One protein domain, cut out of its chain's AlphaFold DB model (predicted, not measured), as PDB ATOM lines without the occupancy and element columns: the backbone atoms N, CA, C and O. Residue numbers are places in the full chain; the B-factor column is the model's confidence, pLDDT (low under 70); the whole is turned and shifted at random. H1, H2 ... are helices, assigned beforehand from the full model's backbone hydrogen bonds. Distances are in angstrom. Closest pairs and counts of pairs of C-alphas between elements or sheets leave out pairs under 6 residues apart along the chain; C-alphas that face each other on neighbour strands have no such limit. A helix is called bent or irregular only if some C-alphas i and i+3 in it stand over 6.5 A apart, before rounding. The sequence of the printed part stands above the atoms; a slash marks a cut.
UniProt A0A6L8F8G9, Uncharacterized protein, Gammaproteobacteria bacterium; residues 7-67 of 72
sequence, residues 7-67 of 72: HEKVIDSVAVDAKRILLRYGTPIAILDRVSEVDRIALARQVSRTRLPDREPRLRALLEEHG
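What this domain is: This is residues 7 to 67 of the 72 residues of an uncharacterized protein of Gammaproteobacteria bacterium (UniProt A0A6L8F8G9). What shape do these atoms make? A long helix, H1, crosses H3 with its later part, residues 14 to 22, while its first residues reach out past H3 along the longest axis. H4 folds back from H3 as a helical hairpin near the last turns of H1, and the four-residue H2 lies in the connection from H1 to H3. What is it made of, and how large is it? The 61 printed residues hold four named helices, in the order H1, H2, H3, H4, and no named strand, and the class is all helix. The whole is compact, with a radius of gyration of the C-alphas of 11.1 A and spans of 32 by 24 by 17 A.

How they stand to each other: What does H1, residues 7 to 24, touch? With residues 14 to 22 alone it touches H3, residues 37 to 48; the closest C-alphas, those of Ala 18 and Ala 44, are 5.1 A apart. The two run the same way at a steep tilt of 59 degrees. With residues 19 to 23 alone H1 only just touches H2, residues 29 to 32, with 3 pairs of C-alphas within 8 A, the closest being those of Leu 23 and Ile 29 at 7.2 A. Where is H4, residues 52 to 65? It forms a hairpin with H3, which touches it with residues 43 to 48 alone, and the closest C-alphas, those of Val 47 and Arg 55, are 5.4 A apart. They run opposite ways at 37 degrees, a tilt only just steep. H4 is close to H1 but not clearly touching, about perpendicular at 81 degrees, and is apart from H2. What do the backbones show? In H1 and H3 every O i to N i+4 pair is within hydrogen-bond range, and in H4 8 of 10 are; H2 is too short for such a pair.

Where its parts are: Where does the first helix run? H1 goes from C-alpha 7 at (61.401, 7.702, -23.618) to C-alpha 24 at (38.511, 4.884, -11.397), 26.1 A. How long are the others? H2 measures 4.9 A from first to last C-alpha, H3 16.2 A and H4 20.2 A. H4 is irregular, with C-alphas 53 and 56 7.3 A apart, and it ends with C-alpha 65 at (46.503, -11.246, -4.039).

The domain as a whole: How far does it reach, and is it unbroken? The two C-alphas farthest apart, those of His 7 and Pro 53, are 33.3 A apart. The printed part has no cut, and its three links between helices are tight. Where is confidence low? Residues 7 to 11 are under 70, and the mean pLDDT of the printed part is 89.7.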
ATOM      1  N   HIS A   7      61.702   8.836 -24.488       57.00
ATOM      2  CA  HIS A   7      61.401   7.702 -23.618       57.00
ATOM      3  C   HIS A   7      60.924   8.097 -22.210       57.00
ATOM      4  O   HIS A   7      60.030   7.441 -21.686       57.00
ATOM      5  N   GLU A   8      61.454   9.170 -21.619       59.00
ATOM      6  CA  GLU A   8      61.111   9.602 -20.252       59.00
ATOM      7  C   GLU A   8      59.662  10.112 -20.188       59.00
ATOM      8  O   GLU A   8      58.852   9.662 -19.381       59.00
ATOM      9  N   LYS A   9      59.280  10.933 -21.172       62.34
ATOM     10  CA  LYS A   9      57.938  11.524 -21.274       62.34
ATOM     11  C   LYS A   9      56.822  10.490 -21.482       62.34
ATOM     12  O   LYS A   9      55.677  10.710 -21.089       62.34
ATOM     13  N   VAL A  10      57.135   9.367 -22.133       63.97
ATOM     14  CA  VAL A  10      56.184   8.264 -22.350       63.97
ATOM     15  C   VAL A  10      55.947   7.487 -21.055       63.97
ATOM     16  O   VAL A  10      54.809   7.102 -20.789       63.97
ATOM     17  N   ILE A  11      56.984   7.283 -20.240       64.25
ATOM     18  CA  ILE A  11      56.881   6.562 -18.964       64.25
ATOM     19  C   ILE A  11      56.012   7.349 -17.978       64.25
ATOM     20  O   ILE A  11      55.061   6.783 -17.435       64.25
ATOM     21  N   ASP A  12      56.235   8.661 -17.862       74.50
ATOM     22  CA  ASP A  12      55.414   9.543 -17.021       74.50
ATOM     23  C   ASP A  12      53.927   9.486 -17.404       74.50
ATOM     24  O   ASP A  12      53.042   9.411 -16.548       74.50
ATOM     25  N   SER A  13      53.634   9.458 -18.709       84.12
ATOM     26  CA  SER A  13      52.263   9.344 -19.218       84.12
ATOM     27  C   SER A  13      51.599   8.023 -18.804       84.12
ATOM     28  O   SER A  13      50.448   8.006 -18.360       84.12
ATOM     29  N   VAL A  14      52.337   6.911 -18.884       88.62
ATOM     30  CA  VAL A  14      51.843   5.578 -18.502       88.62
ATOM     31  C   VAL A  14      51.611   5.479 -16.992       88.62
ATOM     32  O   VAL A  14      50.607   4.905 -16.570       88.62
ATOM     33  N   ALA A  15      52.494   6.053 -16.174       89.44
ATOM     34  CA  ALA A  15      52.349   6.067 -14.719       89.44
ATOM     35  C   ALA A  15      51.108   6.859 -14.269       89.44
ATOM     36  O   ALA A  15      50.344   6.407 -13.405       89.44
ATOM     37  N   VAL A  16      50.859   8.017 -14.885       92.06
ATOM     38  CA  VAL A  16      49.675   8.844 -14.608       92.06
ATOM     39  C   VAL A  16      48.386   8.130 -15.023       92.06
ATOM     40  O   VAL A  16      47.411   8.140 -14.264       92.06
ATOM     41  N   ASP A  17      48.370   7.486 -16.193       93.31
ATOM     42  CA  ASP A  17      47.204   6.731 -16.663       93.31
ATOM     43  C   ASP A  17      46.920   5.515 -15.773       93.31
ATOM     44  O   ASP A  17      45.780   5.298 -15.355       93.31
ATOM     45  N   ALA A  18      47.965   4.791 -15.363       94.88
ATOM     46  CA  ALA A  18      47.842   3.691 -14.418       94.88
ATOM     47  C   ALA A  18      47.214   4.148 -13.095       94.88
ATOM     48  O   ALA A  18      46.234   3.558 -12.637       94.88
ATOM     49  N   LYS A  19      47.706   5.256 -12.521       94.06
ATOM     50  CA  LYS A  19      47.122   5.858 -11.313       94.06
ATOM     51  C   LYS A  19      45.635   6.175 -11.513       94.06
ATOM     52  O   LYS A  19      44.816   5.873 -10.645       94.06
ATOM     53  N   ARG A  20      45.270   6.751 -12.662       94.56
ATOM     54  CA  ARG A  20      43.886   7.118 -12.997       94.56
ATOM     55  C   ARG A  20      42.975   5.898 -13.141       94.56
ATOM     56  O   ARG A  20      41.856   5.930 -12.636       94.56
ATOM     57  N   ILE A  21      43.438   4.836 -13.799       94.75
ATOM     58  CA  ILE A  21      42.694   3.577 -13.957       94.75
ATOM     59  C   ILE A  21      42.403   2.957 -12.591       94.75
ATOM     60  O   ILE A  21      41.258   2.605 -12.313       94.75
ATOM     61  N   LEU A  22      43.415   2.862 -11.727       94.81
ATOM     62  CA  LEU A  22      43.273   2.249 -10.406       94.81
ATOM     63  C   LEU A  22      42.280   3.013  -9.523       94.81
ATOM     64  O   LEU A  22      41.420   2.397  -8.897       94.81
ATOM     65  N   LEU A  23      42.337   4.349  -9.535       94.44
ATOM     66  CA  LEU A  23      41.366   5.196  -8.832       94.44
ATOM     67  C   LEU A  23      39.950   5.042  -9.396       94.44
ATOM     68  O   LEU A  23      38.992   4.937  -8.638       94.44
ATOM     69  N   ARG A  24      39.813   5.001 -10.727       94.50
ATOM     70  CA  ARG A  24      38.511   4.884 -11.397       94.50
ATOM     71  C   ARG A  24      37.766   3.607 -11.015       94.50
ATOM     72  O   ARG A  24      36.544   3.635 -10.946       94.50
ATOM     73  N   TYR A  25      38.492   2.512 -10.815       94.19
ATOM     74  CA  TYR A  25      37.923   1.201 -10.502       94.19
ATOM     75  C   TYR A  25      37.984   0.852  -9.008       94.19
ATOM     76  O   TYR A  25      37.812  -0.309  -8.657       94.19
ATOM     77  N   GLY A  26      38.213   1.838  -8.132       89.94
ATOM     78  CA  GLY A  26      37.958   1.690  -6.696       89.94
ATOM     79  C   GLY A  26      39.171   1.396  -5.815       89.94
ATOM     80  O   GLY A  26      38.982   1.037  -4.658       89.94
ATOM     81  N   THR A  27      40.410   1.573  -6.295       93.19
ATOM     82  CA  THR A  27      41.583   1.505  -5.401       93.19
ATOM     83  C   THR A  27      41.554   2.683  -4.422       93.19
ATOM     84  O   THR A  27      41.600   3.833  -4.872       93.19
ATOM     85  N   PRO A  28      41.527   2.450  -3.097       90.62
ATOM     86  CA  PRO A  28      41.608   3.524  -2.114       90.62
ATOM     87  C   PRO A  28      42.911   4.313  -2.256       90.62
ATOM     88  O   PRO A  28      43.984   3.729  -2.412       90.62
ATOM     89  N   ILE A  29      42.843   5.643  -2.136       88.44
ATOM     90  CA  ILE A  29      44.028   6.503  -2.291       88.44
ATOM     91  C   ILE A  29      45.140   6.148  -1.289       88.44
ATOM     92  O   ILE A  29      46.305   6.090  -1.663       88.44
ATOM     93  N   ALA A  30      44.765   5.779  -0.058       89.81
ATOM     94  CA  ALA A  30      45.691   5.354   0.992       89.81
ATOM     95  C   ALA A  30      46.468   4.070   0.648       89.81
ATOM     96  O   ALA A  30      47.572   3.866   1.150       89.81
ATOM     97  N   ILE A  31      45.895   3.204  -0.193       89.50
ATOM     98  CA  ILE A  31      46.561   2.001  -0.698       89.50
ATOM     99  C   ILE A  31      47.433   2.371  -1.892       89.50
ATOM    100  O   ILE A  31      48.585   1.961  -1.956       89.50
ATOM    101  N   LEU A  32      46.912   3.196  -2.801       89.44
ATOM    102  CA  LEU A  32      47.601   3.613  -4.019       89.44
ATOM    103  C   LEU A  32      48.952   4.291  -3.756       89.44
ATOM    104  O   LEU A  32      49.875   4.105  -4.545       89.44
ATOM    105  N   ASP A  33      49.072   5.041  -2.659       87.81
ATOM    106  CA  ASP A  33      50.329   5.678  -2.241       87.81
ATOM    107  C   ASP A  33      51.381   4.669  -1.739       87.81
ATOM    108  O   ASP A  33      52.570   4.982  -1.703       87.81
ATOM    109  N   ARG A  34      50.965   3.447  -1.379       89.19
ATOM    110  CA  ARG A  34      51.846   2.341  -0.962       89.19
ATOM    111  C   ARG A  34      52.231   1.418  -2.120       89.19
ATOM    112  O   ARG A  34      53.152   0.618  -1.975       89.19
ATOM    113  N   VAL A  35      51.530   1.506  -3.251       90.69
ATOM    114  CA  VAL A  35      51.809   0.697  -4.443       90.69
ATOM    115  C   VAL A  35      52.907   1.369  -5.265       90.69
ATOM    116  O   VAL A  35      52.797   2.542  -5.633       90.69
ATOM    117  N   SER A  36      53.963   0.619  -5.592       92.19
ATOM    118  CA  SER A  36      55.052   1.130  -6.428       92.19
ATOM    119  C   SER A  36      54.544   1.528  -7.820       92.19
ATOM    120  O   SER A  36      53.496   1.079  -8.283       92.19
ATOM    121  N   GLU A  37      55.263   2.390  -8.534       92.31
ATOM    122  CA  GLU A  37      54.881   2.745  -9.905       92.31
ATOM    123  C   GLU A  37      54.826   1.538 -10.847       92.31
ATOM    124  O   GLU A  37      53.866   1.396 -11.607       92.31
ATOM    125  N   VAL A  38      55.809   0.643 -10.743       92.06
ATOM    126  CA  VAL A  38      55.880  -0.586 -11.541       92.06
ATOM    127  C   VAL A  38      54.637  -1.442 -11.307       92.06
ATOM    128  O   VAL A  38      53.994  -1.873 -12.269       92.06
ATOM    129  N   ASP A  39      54.242  -1.609 -10.045       93.62
ATOM    130  CA  ASP A  39      53.062  -2.391  -9.680       93.62
ATOM    131  C   ASP A  39      51.773  -1.700 -10.129       93.62
ATOM    132  O   ASP A  39      50.889  -2.349 -10.687       93.62
ATOM    133  N   ARG A  40      51.675  -0.368  -9.997       93.94
ATOM    134  CA  ARG A  40      50.516   0.392 -10.491       93.94
ATOM    135  C   ARG A  40      50.310   0.173 -11.988       93.94
ATOM    136  O   ARG A  40      49.189  -0.089 -12.427       93.94
ATOM    137  N   ILE A  41      51.386   0.241 -12.769       94.62
ATOM    138  CA  ILE A  41      51.346   0.008 -14.215       94.62
ATOM    139  C   ILE A  41      50.954  -1.443 -14.518       94.62
ATOM    140  O   ILE A  41      50.123  -1.680 -15.401       94.62
ATOM    141  N   ALA A  42      51.510  -2.417 -13.795       94.25
ATOM    142  CA  ALA A  42      51.186  -3.830 -13.977       94.25
ATOM    143  C   ALA A  42      49.702  -4.123 -13.692       94.25
ATOM    144  O   ALA A  42      49.015  -4.701 -14.542       94.25
ATOM    145  N   LEU A  43      49.187  -3.645 -12.558       94.56
ATOM    146  CA  LEU A  43      47.788  -3.784 -12.151       94.56
ATOM    147  C   LEU A  43      46.851  -3.110 -13.159       94.56
ATOM    148  O   LEU A  43      45.927  -3.742 -13.673       94.56
ATOM    149  N   ALA A  44      47.124  -1.857 -13.537       95.06
ATOM    150  CA  ALA A  44      46.301  -1.126 -14.499       95.06
ATOM    151  C   ALA A  44      46.237  -1.829 -15.864       95.06
ATOM    152  O   ALA A  44      45.176  -1.883 -16.494       95.06
ATOM    153  N   ARG A  45      47.346  -2.432 -16.312       94.88
ATOM    154  CA  ARG A  45      47.393  -3.236 -17.542       94.88
ATOM    155  C   ARG A  45      46.533  -4.496 -17.447       94.88
ATOM    156  O   ARG A  45      45.902  -4.866 -18.436       94.88
ATOM    157  N   GLN A  46      46.502  -5.171 -16.301       94.81
ATOM    158  CA  GLN A  46      45.650  -6.347 -16.100       94.81
ATOM    159  C   GLN A  46      44.165  -5.964 -16.053       94.81
ATOM    160  O   GLN A  46      43.345  -6.572 -16.746       94.81
ATOM    161  N   VAL A  47      43.825  -4.890 -15.336       94.06
ATOM    162  CA  VAL A  47      42.456  -4.356 -15.273       94.06
ATOM    163  C   VAL A  47      41.975  -3.912 -16.655       94.06
ATOM    164  O   VAL A  47      40.867  -4.238 -17.071       94.06
ATOM    165  N   SER A  48      42.823  -3.243 -17.435       92.81
ATOM    166  CA  SER A  48      42.469  -2.772 -18.783       92.81
ATOM    167  C   SER A  48      42.146  -3.907 -19.756       92.81
ATOM    168  O   SER A  48      41.281  -3.746 -20.618       92.81
ATOM    169  N   ARG A  49      42.797  -5.066 -19.599       94.38
ATOM    170  CA  ARG A  49      42.533  -6.281 -20.392       94.38
ATOM    171  C   ARG A  49      41.314  -7.071 -19.916       94.38
ATOM    172  O   ARG A  49      40.903  -8.012 -20.586       94.38
ATOM    173  N   THR A  50      40.732  -6.689 -18.786       93.12
ATOM    174  CA  THR A  50      39.532  -7.311 -18.231       93.12
ATOM    175  C   THR A  50      38.280  -6.642 -18.811       93.12
ATOM    176  O   THR A  50      38.293  -5.447 -19.147       93.12
ATOM    177  N   ARG A  51      37.188  -7.405 -18.960       93.56
ATOM    178  CA  ARG A  51      35.898  -6.880 -19.437       93.56
ATOM    179  C   ARG A  51      35.398  -5.804 -18.480       93.56
ATOM    180  O   ARG A  51      35.543  -5.950 -17.275       93.56
ATOM    181  N   LEU A  52      34.781  -4.750 -19.018       91.25
ATOM    182  CA  LEU A  52      34.279  -3.609 -18.241       91.25
ATOM    183  C   LEU A  52      33.523  -3.974 -16.947       91.25
ATOM    184  O   LEU A  52      33.897  -3.406 -15.923       91.25
ATOM    185  N   PRO A  53      32.532  -4.891 -16.948       93.31
ATOM    186  CA  PRO A  53      31.810  -5.249 -15.722       93.31
ATOM    187  C   PRO A  53      32.684  -5.956 -14.676       93.31
ATOM    188  O   PRO A  53      32.389  -5.886 -13.489       93.31
ATOM    189  N   ASP A  54      33.782  -6.583 -15.099       94.94
ATOM    190  CA  ASP A  54      34.632  -7.411 -14.242       94.94
ATOM    191  C   ASP A  54      35.864  -6.646 -13.717       94.94
ATOM    192  O   ASP A  54      36.666  -7.190 -12.961       94.94
ATOM    193  N   ARG A  55      36.058  -5.380 -14.116       93.75
ATOM    194  CA  ARG A  55      37.279  -4.609 -13.807       93.75
ATOM    195  C   ARG A  55      37.448  -4.296 -12.330       93.75
ATOM    196  O   ARG A  55      38.542  -4.466 -11.808       93.75
ATOM    197  N   GLU A  56      36.388  -3.832 -11.683       93.38
ATOM    198  CA  GLU A  56      36.382  -3.525 -10.252       93.38
ATOM    199  C   GLU A  56      36.589  -4.781  -9.388       93.38
ATOM    200  O   GLU A  56      37.552  -4.798  -8.615       93.38
ATOM    201  N   PRO A  57      35.806  -5.872  -9.547       94.12
ATOM    202  CA  PRO A  57      36.038  -7.082  -8.761       94.12
ATOM    203  C   PRO A  57      37.410  -7.702  -9.054       94.12
ATOM    204  O   PRO A  57      38.070  -8.182  -8.132       94.12
ATOM    205  N   ARG A  58      37.899  -7.639 -10.303       94.56
ATOM    206  CA  ARG A  58      39.250  -8.119 -10.623       94.56
ATOM    207  C   ARG A  58      40.333  -7.259  -9.985       94.56
ATOM    208  O   ARG A  58      41.301  -7.815  -9.481       94.56
ATOM    209  N   LEU A  59      40.195  -5.933 -10.004       94.75
ATOM    210  CA  LEU A  59      41.147  -5.035  -9.356       94.75
ATOM    211  C   LEU A  59      41.212  -5.301  -7.855       94.75
ATOM    212  O   LEU A  59      42.303  -5.406  -7.306       94.75
ATOM    213  N   ARG A  60      40.059  -5.472  -7.209       93.00
ATOM    214  CA  ARG A  60      39.999  -5.825  -5.793       93.00
ATOM    215  C   ARG A  60      40.740  -7.132  -5.503       93.00
ATOM    216  O   ARG A  60      41.630  -7.129  -4.662       93.00
ATOM    217  N   ALA A  61      40.450  -8.194  -6.257       93.50
ATOM    218  CA  ALA A  61      41.142  -9.476  -6.115       93.50
ATOM    219  C   ALA A  61      42.661  -9.340  -6.305       93.50
ATOM    220  O   ALA A  61      43.426  -9.900  -5.537       93.50
ATOM    221  N   LEU A  62      43.113  -8.545  -7.279       93.69
ATOM    222  CA  LEU A  62      44.541  -8.289  -7.480       93.69
ATOM    223  C   LEU A  62      45.172  -7.533  -6.303       93.69
ATOM    224  O   LEU A  62      46.283  -7.850  -5.889       93.69
ATOM    225  N   LEU A  63      44.488  -6.537  -5.741       92.69
ATOM    226  CA  LEU A  63      44.988  -5.829  -4.562       92.69
ATOM    227  C   LEU A  63      45.088  -6.760  -3.344       92.69
ATOM    228  O   LEU A  63      46.027  -6.624  -2.565       92.69
ATOM    229  N   GLU A  64      44.163  -7.709  -3.200       92.81
ATOM    230  CA  GLU A  64      44.195  -8.744  -2.158       92.81
ATOM    231  C   GLU A  64      45.325  -9.763  -2.400       92.81
ATOM    232  O   GLU A  64      46.133 -10.002  -1.505       92.81
ATOM    233  N   GLU A  65      45.452 -10.298  -3.622       92.06
ATOM    234  CA  GLU A  65      46.503 -11.246  -4.039       92.06
ATOM    235  C   GLU A  65      47.916 -10.689  -3.782       92.06
ATOM    236  O   GLU A  65      48.814 -11.415  -3.357       92.06
ATOM    237  N   HIS A  66      48.112  -9.388  -4.014       88.81
ATOM    238  CA  HIS A  66      49.382  -8.698  -3.790       88.81
ATOM    239  C   HIS A  66      49.574  -8.199  -2.341       88.81
ATOM    240  O   HIS A  66      50.618  -7.628  -2.026       88.81
ATOM    241  N   GLY A  67      48.590  -8.396  -1.456       89.56
ATOM    242  CA  GLY A  67      48.658  -7.993  -0.046       89.56
ATOM    243  C   GLY A  67      48.489  -6.490   0.205       89.56
ATOM    244  O   GLY A  67      48.790  -6.009   1.296       89.56
TER     245      GLY A  67